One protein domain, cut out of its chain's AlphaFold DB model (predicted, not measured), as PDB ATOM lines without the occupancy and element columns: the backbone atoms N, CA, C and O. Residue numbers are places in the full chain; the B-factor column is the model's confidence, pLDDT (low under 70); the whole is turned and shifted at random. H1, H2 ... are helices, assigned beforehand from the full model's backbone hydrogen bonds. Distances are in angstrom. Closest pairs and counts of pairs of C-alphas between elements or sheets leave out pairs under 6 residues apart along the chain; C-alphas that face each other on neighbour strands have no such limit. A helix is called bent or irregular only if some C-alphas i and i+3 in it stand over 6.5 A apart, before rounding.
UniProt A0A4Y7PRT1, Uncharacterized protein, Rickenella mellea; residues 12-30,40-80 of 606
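AT A GLANCE: This is residues 12 to 30 and 40 to 80 of the 606 residues of an uncharacterized protein of Rickenella mellea (UniProt A0A4Y7PRT1). Two helices, H1 and H2, run side by side in opposite senses as one layer, and the long helix H4 lies over them as a second layer, crossing H1 with its later half and H2 with its earlier half. The short helix H3 and the turn of residues 57 to 61 make one end of the model, where the backbone leaves H2 and folds back into H4. The printed part has 60 residues with four named helices, in the order H1, H2, H3, H4 along the chain, and no named strand; its class is all helix. It is compact, with a radius of gyration of the C-alphas of 11.8 A, and it spans 36 by 18 by 17 A along its three main axes.

HOW THE PARTS SIT: H1, residues 12 to 28, has a kink of 35 degrees near residue 22. It is irregular, but only just: C-alphas 19 and 22 are 6.8 A apart, against about 5 A in a regular helix, and its line is a rough one. H1 touches H4, residues 62 to 79, with 8 pairs of C-alphas within 8 A; the closest C-alphas are those of Leu 25 and Lys 77, 6.3 A apart. H4 touches H1 with its residues 69 to 77 alone. The two run the same way at a steep tilt of 53 degrees, with centres 11.0 A apart. H2, residues 40 to 50, and H1 are near each other, with 11 pairs of C-alphas within 10 A. H2 and H4 only just touch, with 3 pairs of C-alphas within 8 A; the closest C-alphas are those of Lys 40 and Asn 70, 6.6 A apart. Here H4 takes part with residues 66 to 70 alone, and the two helices run opposite ways at a steep tilt of 56 degrees. H3, residues 52 to 56, is close to H2 but not clearly touching it; the closest C-alphas, of Phe 48 and Leu 55, are 7.5 A apart. H3 and H4 touch only at the corner by their link, and only just, with 3 pairs of C-alphas within 8 A; the closest are those of Leu 55 and Thr 62, 7.5 A apart. H1 and H3 are apart. H4 is the hub, touching the three other helices. In H2 and H3 every O i to N i+4 pair is within hydrogen-bond range, while in H1 11 of 13 and in H4 13 of 14 are.

IN THESE COORDINATES: H1 begins at Leu 12, whose C-alpha is at (-16.323, 29.967, -13.557), and ends at Phe 28, 24.2 A from first to last C-alpha. H2 begins at Lys 40, with its C-alpha at (-8.252, 46.845, -13.331), and measures 15.2 A to Glu 50. H3 is five residues, Ser 52 to Asn 56. H4, the longest helix with 18 residues, runs 25.8 A from Thr 62 to Arg 79, whose C-alpha is at (2.432, 36.528, -4.031).

THE WHOLE: The outline is a rod, but only just. The two C-alphas farthest apart are those of Asn 30 and Ala 57, at 37.0 A; the first and last printed C-alphas, of Leu 12 and Thr 80, are 22.7 A apart. Residues 31 to 39 are cut out and not printed, and C-alphas 30 and 40 are 15.7 A apart across this cut, which falls in the link from H1 to H2. Of the links that are printed whole, H2 to H3 and H3 to H4 are both tight, with 1 and 5 residues between the helices. The mean pLDDT of the printed part is 94.6, and no printed residue is under 70.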
ATOM      1  N   LEU A  12     -16.500  29.339 -12.245       96.06
ATOM      2  CA  LEU A  12     -16.323  29.967 -13.557       96.06
ATOM      3  C   LEU A  12     -15.724  31.373 -13.443       96.06
ATOM      4  O   LEU A  12     -14.741  31.678 -14.119       96.06
ATOM      5  N   GLN A  13     -16.248  32.194 -12.532       96.88
ATOM      6  CA  GLN A  13     -15.707  33.523 -12.243       96.88
ATOM      7  C   GLN A  13     -14.247  33.448 -11.777       96.88
ATOM      8  O   GLN A  13     -13.400  34.247 -12.183       96.88
ATOM      9  N   GLU A  14     -13.919  32.473 -10.929       95.81
ATOM     10  CA  GLU A  14     -12.559  32.292 -10.441       95.81
ATOM     11  C   GLU A  14     -11.611  31.811 -11.544       95.81
ATOM     12  O   GLU A  14     -10.505  32.343 -11.654       95.81
ATOM     13  N   ALA A  15     -12.045  30.886 -12.404       96.25
ATOM     14  CA  ALA A  15     -11.284  30.477 -13.583       96.25
ATOM     15  C   ALA A  15     -11.006  31.665 -14.518       96.25
ATOM     16  O   ALA A  15      -9.871  31.846 -14.968       96.25
ATOM     17  N   TRP A  16     -12.001  32.530 -14.732       97.81
ATOM     18  CA  TRP A  16     -11.841  33.753 -15.516       97.81
ATOM     19  C   TRP A  16     -10.778  34.678 -14.915       97.81
ATOM     20  O   TRP A  16      -9.865  35.124 -15.614       97.81
ATOM     21  N   ILE A  17     -10.845  34.930 -13.602       97.44
ATOM     22  CA  ILE A  17      -9.865  35.773 -12.901       97.44
ATOM     23  C   ILE A  17      -8.464  35.171 -13.040       97.44
ATOM     24  O   ILE A  17      -7.524  35.899 -13.362       97.44
ATOM     25  N   GLN A  18      -8.312  33.861 -12.833       95.44
ATOM     26  CA  GLN A  18      -7.016  33.182 -12.942       95.44
ATOM     27  C   GLN A  18      -6.431  33.252 -14.356       95.44
ATOM     28  O   GLN A  18      -5.228  33.470 -14.484       95.44
ATOM     29  N   ASN A  19      -7.254  33.164 -15.404       97.62
ATOM     30  CA  ASN A  19      -6.795  33.296 -16.791       97.62
ATOM     31  C   ASN A  19      -6.197  34.680 -17.098       97.62
ATOM     32  O   ASN A  19      -5.288  34.784 -17.920       97.62
ATOM     33  N   HIS A  20      -6.637  35.731 -16.401       97.50
ATOM     34  CA  HIS A  20      -6.146  37.103 -16.596       97.50
ATOM     35  C   HIS A  20      -5.002  37.496 -15.645       97.50
ATOM     36  O   HIS A  20      -4.361  38.538 -15.821       97.50
ATOM     37  N   VAL A  21      -4.703  36.680 -14.626       96.69
ATOM     38  CA  VAL A  21      -3.589  36.931 -13.694       96.69
ATOM     39  C   VAL A  21      -2.220  36.961 -14.403       96.69
ATOM     40  O   VAL A  21      -1.446  37.872 -14.095       96.69
ATOM     41  N   PRO A  22      -1.881  36.053 -15.343       96.25
ATOM     42  CA  PRO A  22      -0.611  36.101 -16.070       96.25
ATOM     43  C   PRO A  22      -0.396  37.412 -16.837       96.25
ATOM     44  O   PRO A  22       0.641  38.050 -16.657       96.25
ATOM     45  N   GLU A  23      -1.397  37.863 -17.601       97.00
ATOM     46  CA  GLU A  23      -1.344  39.122 -18.364       97.00
ATOM     47  C   GLU A  23      -1.138  40.327 -17.432       97.00
ATOM     48  O   GLU A  23      -0.315  41.216 -17.678       97.00
ATOM     49  N   TYR A  24      -1.865  40.346 -16.312       96.81
ATOM     50  CA  TYR A  24      -1.722  41.381 -15.297       96.81
ATOM     51  C   TYR A  24      -0.305  41.434 -14.716       96.81
ATOM     52  O   TYR A  24       0.275  42.513 -14.552       96.81
ATOM     53  N   LEU A  25       0.260  40.276 -14.376       94.75
ATOM     54  CA  LEU A  25       1.602  40.185 -13.817       94.75
ATOM     55  C   LEU A  25       2.649  40.620 -14.842       94.75
ATOM     56  O   LEU A  25       3.539  41.391 -14.493       94.75
ATOM     57  N   GLU A  26       2.524  40.208 -16.098       94.62
ATOM     58  CA  GLU A  26       3.422  40.636 -17.171       94.62
ATOM     59  C   GLU A  26       3.465  42.167 -17.302       94.62
ATOM     60  O   GLU A  26       4.544  42.765 -17.294       94.62
ATOM     61  N   LYS A  27       2.298  42.823 -17.298       95.69
ATOM     62  CA  LYS A  27       2.193  44.285 -17.441       95.69
ATOM     63  C   LYS A  27       2.604  45.063 -16.190       95.69
ATOM     64  O   LYS A  27       3.211  46.129 -16.292       95.69
ATOM     65  N   PHE A  28       2.253  44.580 -14.995       95.56
ATOM     66  CA  PHE A  28       2.285  45.399 -13.775       95.56
ATOM     67  C   PHE A  28       3.180  44.874 -12.654       95.56
ATOM     68  O   PHE A  28       3.225  45.501 -11.591       95.56
ATOM     69  N   ARG A  29       3.933  43.784 -12.836       90.50
ATOM     70  CA  ARG A  29       4.806  43.235 -11.775       90.50
ATOM     71  C   ARG A  29       5.764  44.272 -11.186       90.50
ATOM     72  O   ARG A  29       5.883  44.355  -9.965       90.50
ATOM     73  N   ASN A  30       6.370  45.105 -12.031       89.19
ATOM     74  CA  ASN A  30       7.371  46.103 -11.628       89.19
ATOM     75  C   ASN A  30       6.838  47.546 -11.597       89.19
ATOM     76  O   ASN A  30       7.602  48.490 -11.406       89.19
ATOM     77  N   LYS A  40      -7.309  47.479 -14.264       96.88
ATOM     78  CA  LYS A  40      -8.252  46.845 -13.331       96.88
ATOM     79  C   LYS A  40      -9.685  47.316 -13.543       96.88
ATOM     80  O   LYS A  40     -10.602  46.515 -13.439       96.88
ATOM     81  N   LYS A  41      -9.882  48.607 -13.840       97.44
ATOM     82  CA  LYS A  41     -11.201  49.142 -14.194       97.44
ATOM     83  C   LYS A  41     -11.736  48.489 -15.469       97.44
ATOM     84  O   LYS A  41     -12.833  47.965 -15.419       97.44
ATOM     85  N   LEU A  42     -10.951  48.466 -16.546       97.62
ATOM     86  CA  LEU A  42     -11.362  47.854 -17.812       97.62
ATOM     87  C   LEU A  42     -11.695  46.363 -17.649       97.62
ATOM     88  O   LEU A  42     -12.721  45.902 -18.126       97.62
ATOM     89  N   GLN A  43     -10.844  45.623 -16.940       97.81
ATOM     90  CA  GLN A  43     -11.038  44.191 -16.709       97.81
ATOM     91  C   GLN A  43     -12.229  43.903 -15.803       97.81
ATOM     92  O   GLN A  43     -12.919  42.912 -16.000       97.81
ATOM     93  N   TRP A  44     -12.501  44.781 -14.837       97.81
ATOM     94  CA  TRP A  44     -13.733  44.717 -14.062       97.81
ATOM     95  C   TRP A  44     -14.964  44.944 -14.940       97.81
ATOM     96  O   TRP A  44     -15.938  44.224 -14.784       97.81
ATOM     97  N   ASP A  45     -14.924  45.914 -15.855       97.62
ATOM     98  CA  ASP A  45     -16.058  46.208 -16.734       97.62
ATOM     99  C   ASP A  45     -16.356  45.008 -17.665       97.62
ATOM    100  O   ASP A  45     -17.517  44.640 -17.824       97.62
ATOM    101  N   LEU A  46     -15.319  44.338 -18.191       97.62
ATOM    102  CA  LEU A  46     -15.454  43.094 -18.972       97.62
ATOM    103  C   LEU A  46     -15.984  41.927 -18.128       97.62
ATOM    104  O   LEU A  46     -16.939  41.263 -18.521       97.62
ATOM    105  N   PHE A  47     -15.403  41.710 -16.948       97.88
ATOM    106  CA  PHE A  47     -15.849  40.677 -16.014       97.88
ATOM    107  C   PHE A  47     -17.312  40.886 -15.600       97.88
ATOM    108  O   PHE A  47     -18.101  39.948 -15.577       97.88
ATOM    109  N   PHE A  48     -17.697  42.127 -15.303       97.12
ATOM    110  CA  PHE A  48     -19.063  42.465 -14.924       97.12
ATOM    111  C   PHE A  48     -20.040  42.284 -16.086       97.12
ATOM    112  O   PHE A  48     -21.164  41.877 -15.846       97.12
ATOM    113  N   GLN A  49     -19.628  42.553 -17.327       97.44
ATOM    114  CA  GLN A  49     -20.459  42.303 -18.505       97.44
ATOM    115  C   GLN A  49     -20.714  40.805 -18.727       97.44
ATOM    116  O   GLN A  49     -21.812  40.433 -19.127       97.44
ATOM    117  N   GLU A  50     -19.718  39.954 -18.479       97.69
ATOM    118  CA  GLU A  50     -19.829  38.504 -18.682       97.69
ATOM    119  C   GLU A  50     -20.615  37.809 -17.562       97.69
ATOM    120  O   GLU A  50     -21.382  36.888 -17.826       97.69
ATOM    121  N   PHE A  51     -20.475  38.282 -16.320       97.50
ATOM    122  CA  PHE A  51     -21.104  37.686 -15.136       97.50
ATOM    123  C   PHE A  51     -22.184  38.581 -14.503       97.50
ATOM    124  O   PHE A  51     -22.472  38.443 -13.312       97.50
ATOM    125  N   SER A  52     -22.781  39.513 -15.259       95.94
ATOM    126  CA  SER A  52     -23.732  40.501 -14.716       95.94
ATOM    127  C   SER A  52     -24.903  39.845 -14.007       95.94
ATOM    128  O   SER A  52     -25.306  40.298 -12.939       95.94
ATOM    129  N   ASP A  53     -25.436  38.772 -14.582       95.31
ATOM    130  CA  ASP A  53     -26.657  38.132 -14.097       95.31
ATOM    131  C   ASP A  53     -26.410  37.442 -12.751       95.31
ATOM    132  O   ASP A  53     -27.200  37.594 -11.821       95.31
ATOM    133  N   GLU A  54     -25.263  36.774 -12.601       94.50
ATOM    134  CA  GLU A  54     -24.846  36.143 -11.343       94.50
ATOM    135  C   GLU A  54     -24.515  37.179 -10.261       94.50
ATOM    136  O   GLU A  54     -24.882  37.010  -9.097       94.50
ATOM    137  N   LEU A  55     -23.822  38.261 -10.631       93.44
ATOM    138  CA  LEU A  55     -23.413  39.301  -9.684       93.44
ATOM    139  C   LEU A  55     -24.600  40.150  -9.216       93.44
ATOM    140  O   LEU A  55     -24.644  40.516  -8.044       93.44
ATOM    141  N   ASN A  56     -25.564  40.432 -10.098       93.31
ATOM    142  CA  ASN A  56     -26.784  41.174  -9.764       93.31
ATOM    143  C   ASN A  56     -27.821  40.315  -9.027       93.31
ATOM    144  O   ASN A  56     -28.685  40.868  -8.351       93.31
ATOM    145  N   ALA A  57     -27.747  38.985  -9.138       92.31
ATOM    146  CA  ALA A  57     -28.563  38.072  -8.336       92.31
ATOM    147  C   ALA A  57     -28.113  38.004  -6.864       92.31
ATOM    148  O   ALA A  57     -28.834  37.468  -6.025       92.31
ATOM    149  N   SER A  58     -26.924  38.522  -6.541       90.25
ATOM    150  CA  SER A  58     -26.426  38.620  -5.171       90.25
ATOM    151  C   SER A  58     -26.912  39.901  -4.490       90.25
ATOM    152  O   SER A  58     -26.876  40.974  -5.082       90.25
ATOM    153  N   ASP A  59     -27.249  39.812  -3.202       90.94
ATOM    154  CA  ASP A  59     -27.579  40.982  -2.369       90.94
ATOM    155  C   ASP A  59     -26.368  41.906  -2.091       90.94
ATOM    156  O   ASP A  59     -26.515  42.964  -1.474       90.94
ATOM    157  N   GLU A  60     -25.148  41.520  -2.493       91.38
ATOM    158  CA  GLU A  60     -23.951  42.346  -2.292       91.38
ATOM    159  C   GLU A  60     -23.880  43.507  -3.304       91.38
ATOM    160  O   GLU A  60     -24.009  43.297  -4.514       91.38
ATOM    161  N   PRO A  61     -23.588  44.742  -2.855       93.19
ATOM    162  CA  PRO A  61     -23.449  45.879  -3.753       93.19
ATOM    163  C   PRO A  61     -22.262  45.687  -4.706       93.19
ATOM    164  O   PRO A  61     -21.185  45.231  -4.319       93.19
ATOM    165  N   THR A  62     -22.409  46.132  -5.957       92.38
ATOM    166  CA  THR A  62     -21.396  45.989  -7.023       92.38
ATOM    167  C   THR A  62     -20.004  46.509  -6.631       92.38
ATOM    168  O   THR A  62     -18.984  46.007  -7.110       92.38
ATOM    169  N   GLY A  63     -19.937  47.512  -5.747       93.06
ATOM    170  CA  GLY A  63     -18.679  48.043  -5.216       93.06
ATOM    171  C   GLY A  63     -17.855  47.008  -4.443       93.06
ATOM    172  O   GLY A  63     -16.639  46.939  -4.629       93.06
ATOM    173  N   ASP A  64     -18.506  46.150  -3.657       91.12
ATOM    174  CA  ASP A  64     -17.832  45.139  -2.839       91.12
ATOM    175  C   ASP A  64     -17.250  44.024  -3.710       91.12
ATOM    176  O   ASP A  64     -16.096  43.615  -3.529       91.12
ATOM    177  N   TRP A  65     -18.001  43.582  -4.724       95.31
ATOM    178  CA  TRP A  65     -17.510  42.626  -5.716       95.31
ATOM    179  C   TRP A  65     -16.287  43.152  -6.463       95.31
ATOM    180  O   TRP A  65     -15.285  42.441  -6.608       95.31
ATOM    181  N   ARG A  66     -16.322  44.427  -6.855       96.69
ATOM    182  CA  ARG A  66     -15.198  45.095  -7.510       96.69
ATOM    183  C   ARG A  66     -13.957  45.141  -6.626       96.69
ATOM    184  O   ARG A  66     -12.843  44.904  -7.100       96.69
ATOM    185  N   ASP A  67     -14.122  45.424  -5.341       93.75
ATOM    186  CA  ASP A  67     -13.009  45.453  -4.395       93.75
ATOM    187  C   ASP A  67     -12.419  44.061  -4.157       93.75
ATOM    188  O   ASP A  67     -11.189  43.913  -4.121       93.75
ATOM    189  N   ARG A  68     -13.260  43.021  -4.065       94.25
ATOM    190  CA  ARG A  68     -12.811  41.617  -4.008       94.25
ATOM    191  C   ARG A  68     -12.027  41.235  -5.265       94.25
ATOM    192  O   ARG A  68     -10.941  40.661  -5.145       94.25
ATOM    193  N   PHE A  69     -12.531  41.597  -6.444       96.69
ATOM    194  CA  PHE A  69     -11.878  41.362  -7.733       96.69
ATOM    195  C   PHE A  69     -10.506  42.042  -7.787       96.69
ATOM    196  O   PHE A  69      -9.479  41.387  -7.975       96.69
ATOM    197  N   ASN A  70     -10.444  43.340  -7.481       96.25
ATOM    198  CA  ASN A  70      -9.193  44.100  -7.449       96.25
ATOM    199  C   ASN A  70      -8.168  43.504  -6.475       96.25
ATOM    200  O   ASN A  70      -6.962  43.502  -6.754       96.25
ATOM    201  N   ARG A  71      -8.633  42.986  -5.331       94.31
ATOM    202  CA  ARG A  71      -7.788  42.354  -4.313       94.31
ATOM    203  C   ARG A  71      -7.142  41.064  -4.815       94.31
ATOM    204  O   ARG A  71      -5.999  40.816  -4.438       94.31
ATOM    205  N   LYS A  72      -7.791  40.283  -5.691       95.31
ATOM    206  CA  LYS A  72      -7.198  39.070  -6.296       95.31
ATOM    207  C   LYS A  72      -5.935  39.403  -7.088       95.31
ATOM    208  O   LYS A  72      -4.889  38.813  -6.827       95.31
ATOM    209  N   PHE A  73      -5.988  40.420  -7.944       95.56
ATOM    210  CA  PHE A  73      -4.828  40.880  -8.714       95.56
ATOM    211  C   PHE A  73      -3.751  41.522  -7.829       95.56
ATOM    212  O   PHE A  73      -2.561  41.249  -7.990       95.56
ATOM    213  N   THR A  74      -4.135  42.338  -6.841       93.56
ATOM    214  CA  THR A  74      -3.174  42.909  -5.876       93.56
ATOM    215  C   THR A  74      -2.442  41.807  -5.106       93.56
ATOM    216  O   THR A  74      -1.212  41.809  -5.042       93.56
ATOM    217  N   ASN A  75      -3.176  40.820  -4.591       92.19
ATOM    218  CA  ASN A  75      -2.604  39.673  -3.894       92.19
ATOM    219  C   ASN A  75      -1.731  38.828  -4.824       92.19
ATOM    220  O   ASN A  75      -0.666  38.399  -4.394       92.19
ATOM    221  N   ALA A  76      -2.127  38.624  -6.084       92.75
ATOM    222  CA  ALA A  76      -1.306  37.927  -7.072       92.75
ATOM    223  C   ALA A  76       0.042  38.636  -7.278       92.75
ATOM    224  O   ALA A  76       1.076  37.982  -7.186       92.75
ATOM    225  N   LYS A  77       0.057  39.971  -7.423       92.00
ATOM    226  CA  LYS A  77       1.295  40.771  -7.525       92.00
ATOM    227  C   LYS A  77       2.182  40.662  -6.280       92.00
ATOM    228  O   LYS A  77       3.403  40.631  -6.415       92.00
ATOM    229  N   HIS A  78       1.598  40.589  -5.082       86.00
ATOM    230  CA  HIS A  78       2.355  40.390  -3.838       86.00
ATOM    231  C   HIS A  78       2.852  38.952  -3.647       86.00
ATOM    232  O   HIS A  78       3.910  38.759  -3.050       86.00
ATOM    233  N   ARG A  79       2.101  37.958  -4.137       86.00
ATOM    234  CA  ARG A  79       2.432  36.528  -4.031       86.00
ATOM    235  C   ARG A  79       3.436  36.076  -5.070       86.00
ATOM    236  O   ARG A  79       4.237  35.198  -4.764       86.00
ATOM    237  N   THR A  80       3.414  36.645  -6.276       80.69
ATOM    238  CA  THR A  80       4.494  36.397  -7.222       80.69
ATOM    239  C   THR A  80       5.792  36.828  -6.567       80.69
ATOM    240  O   THR A  80       5.913  38.013  -6.233       80.69
TER     241      THR A  80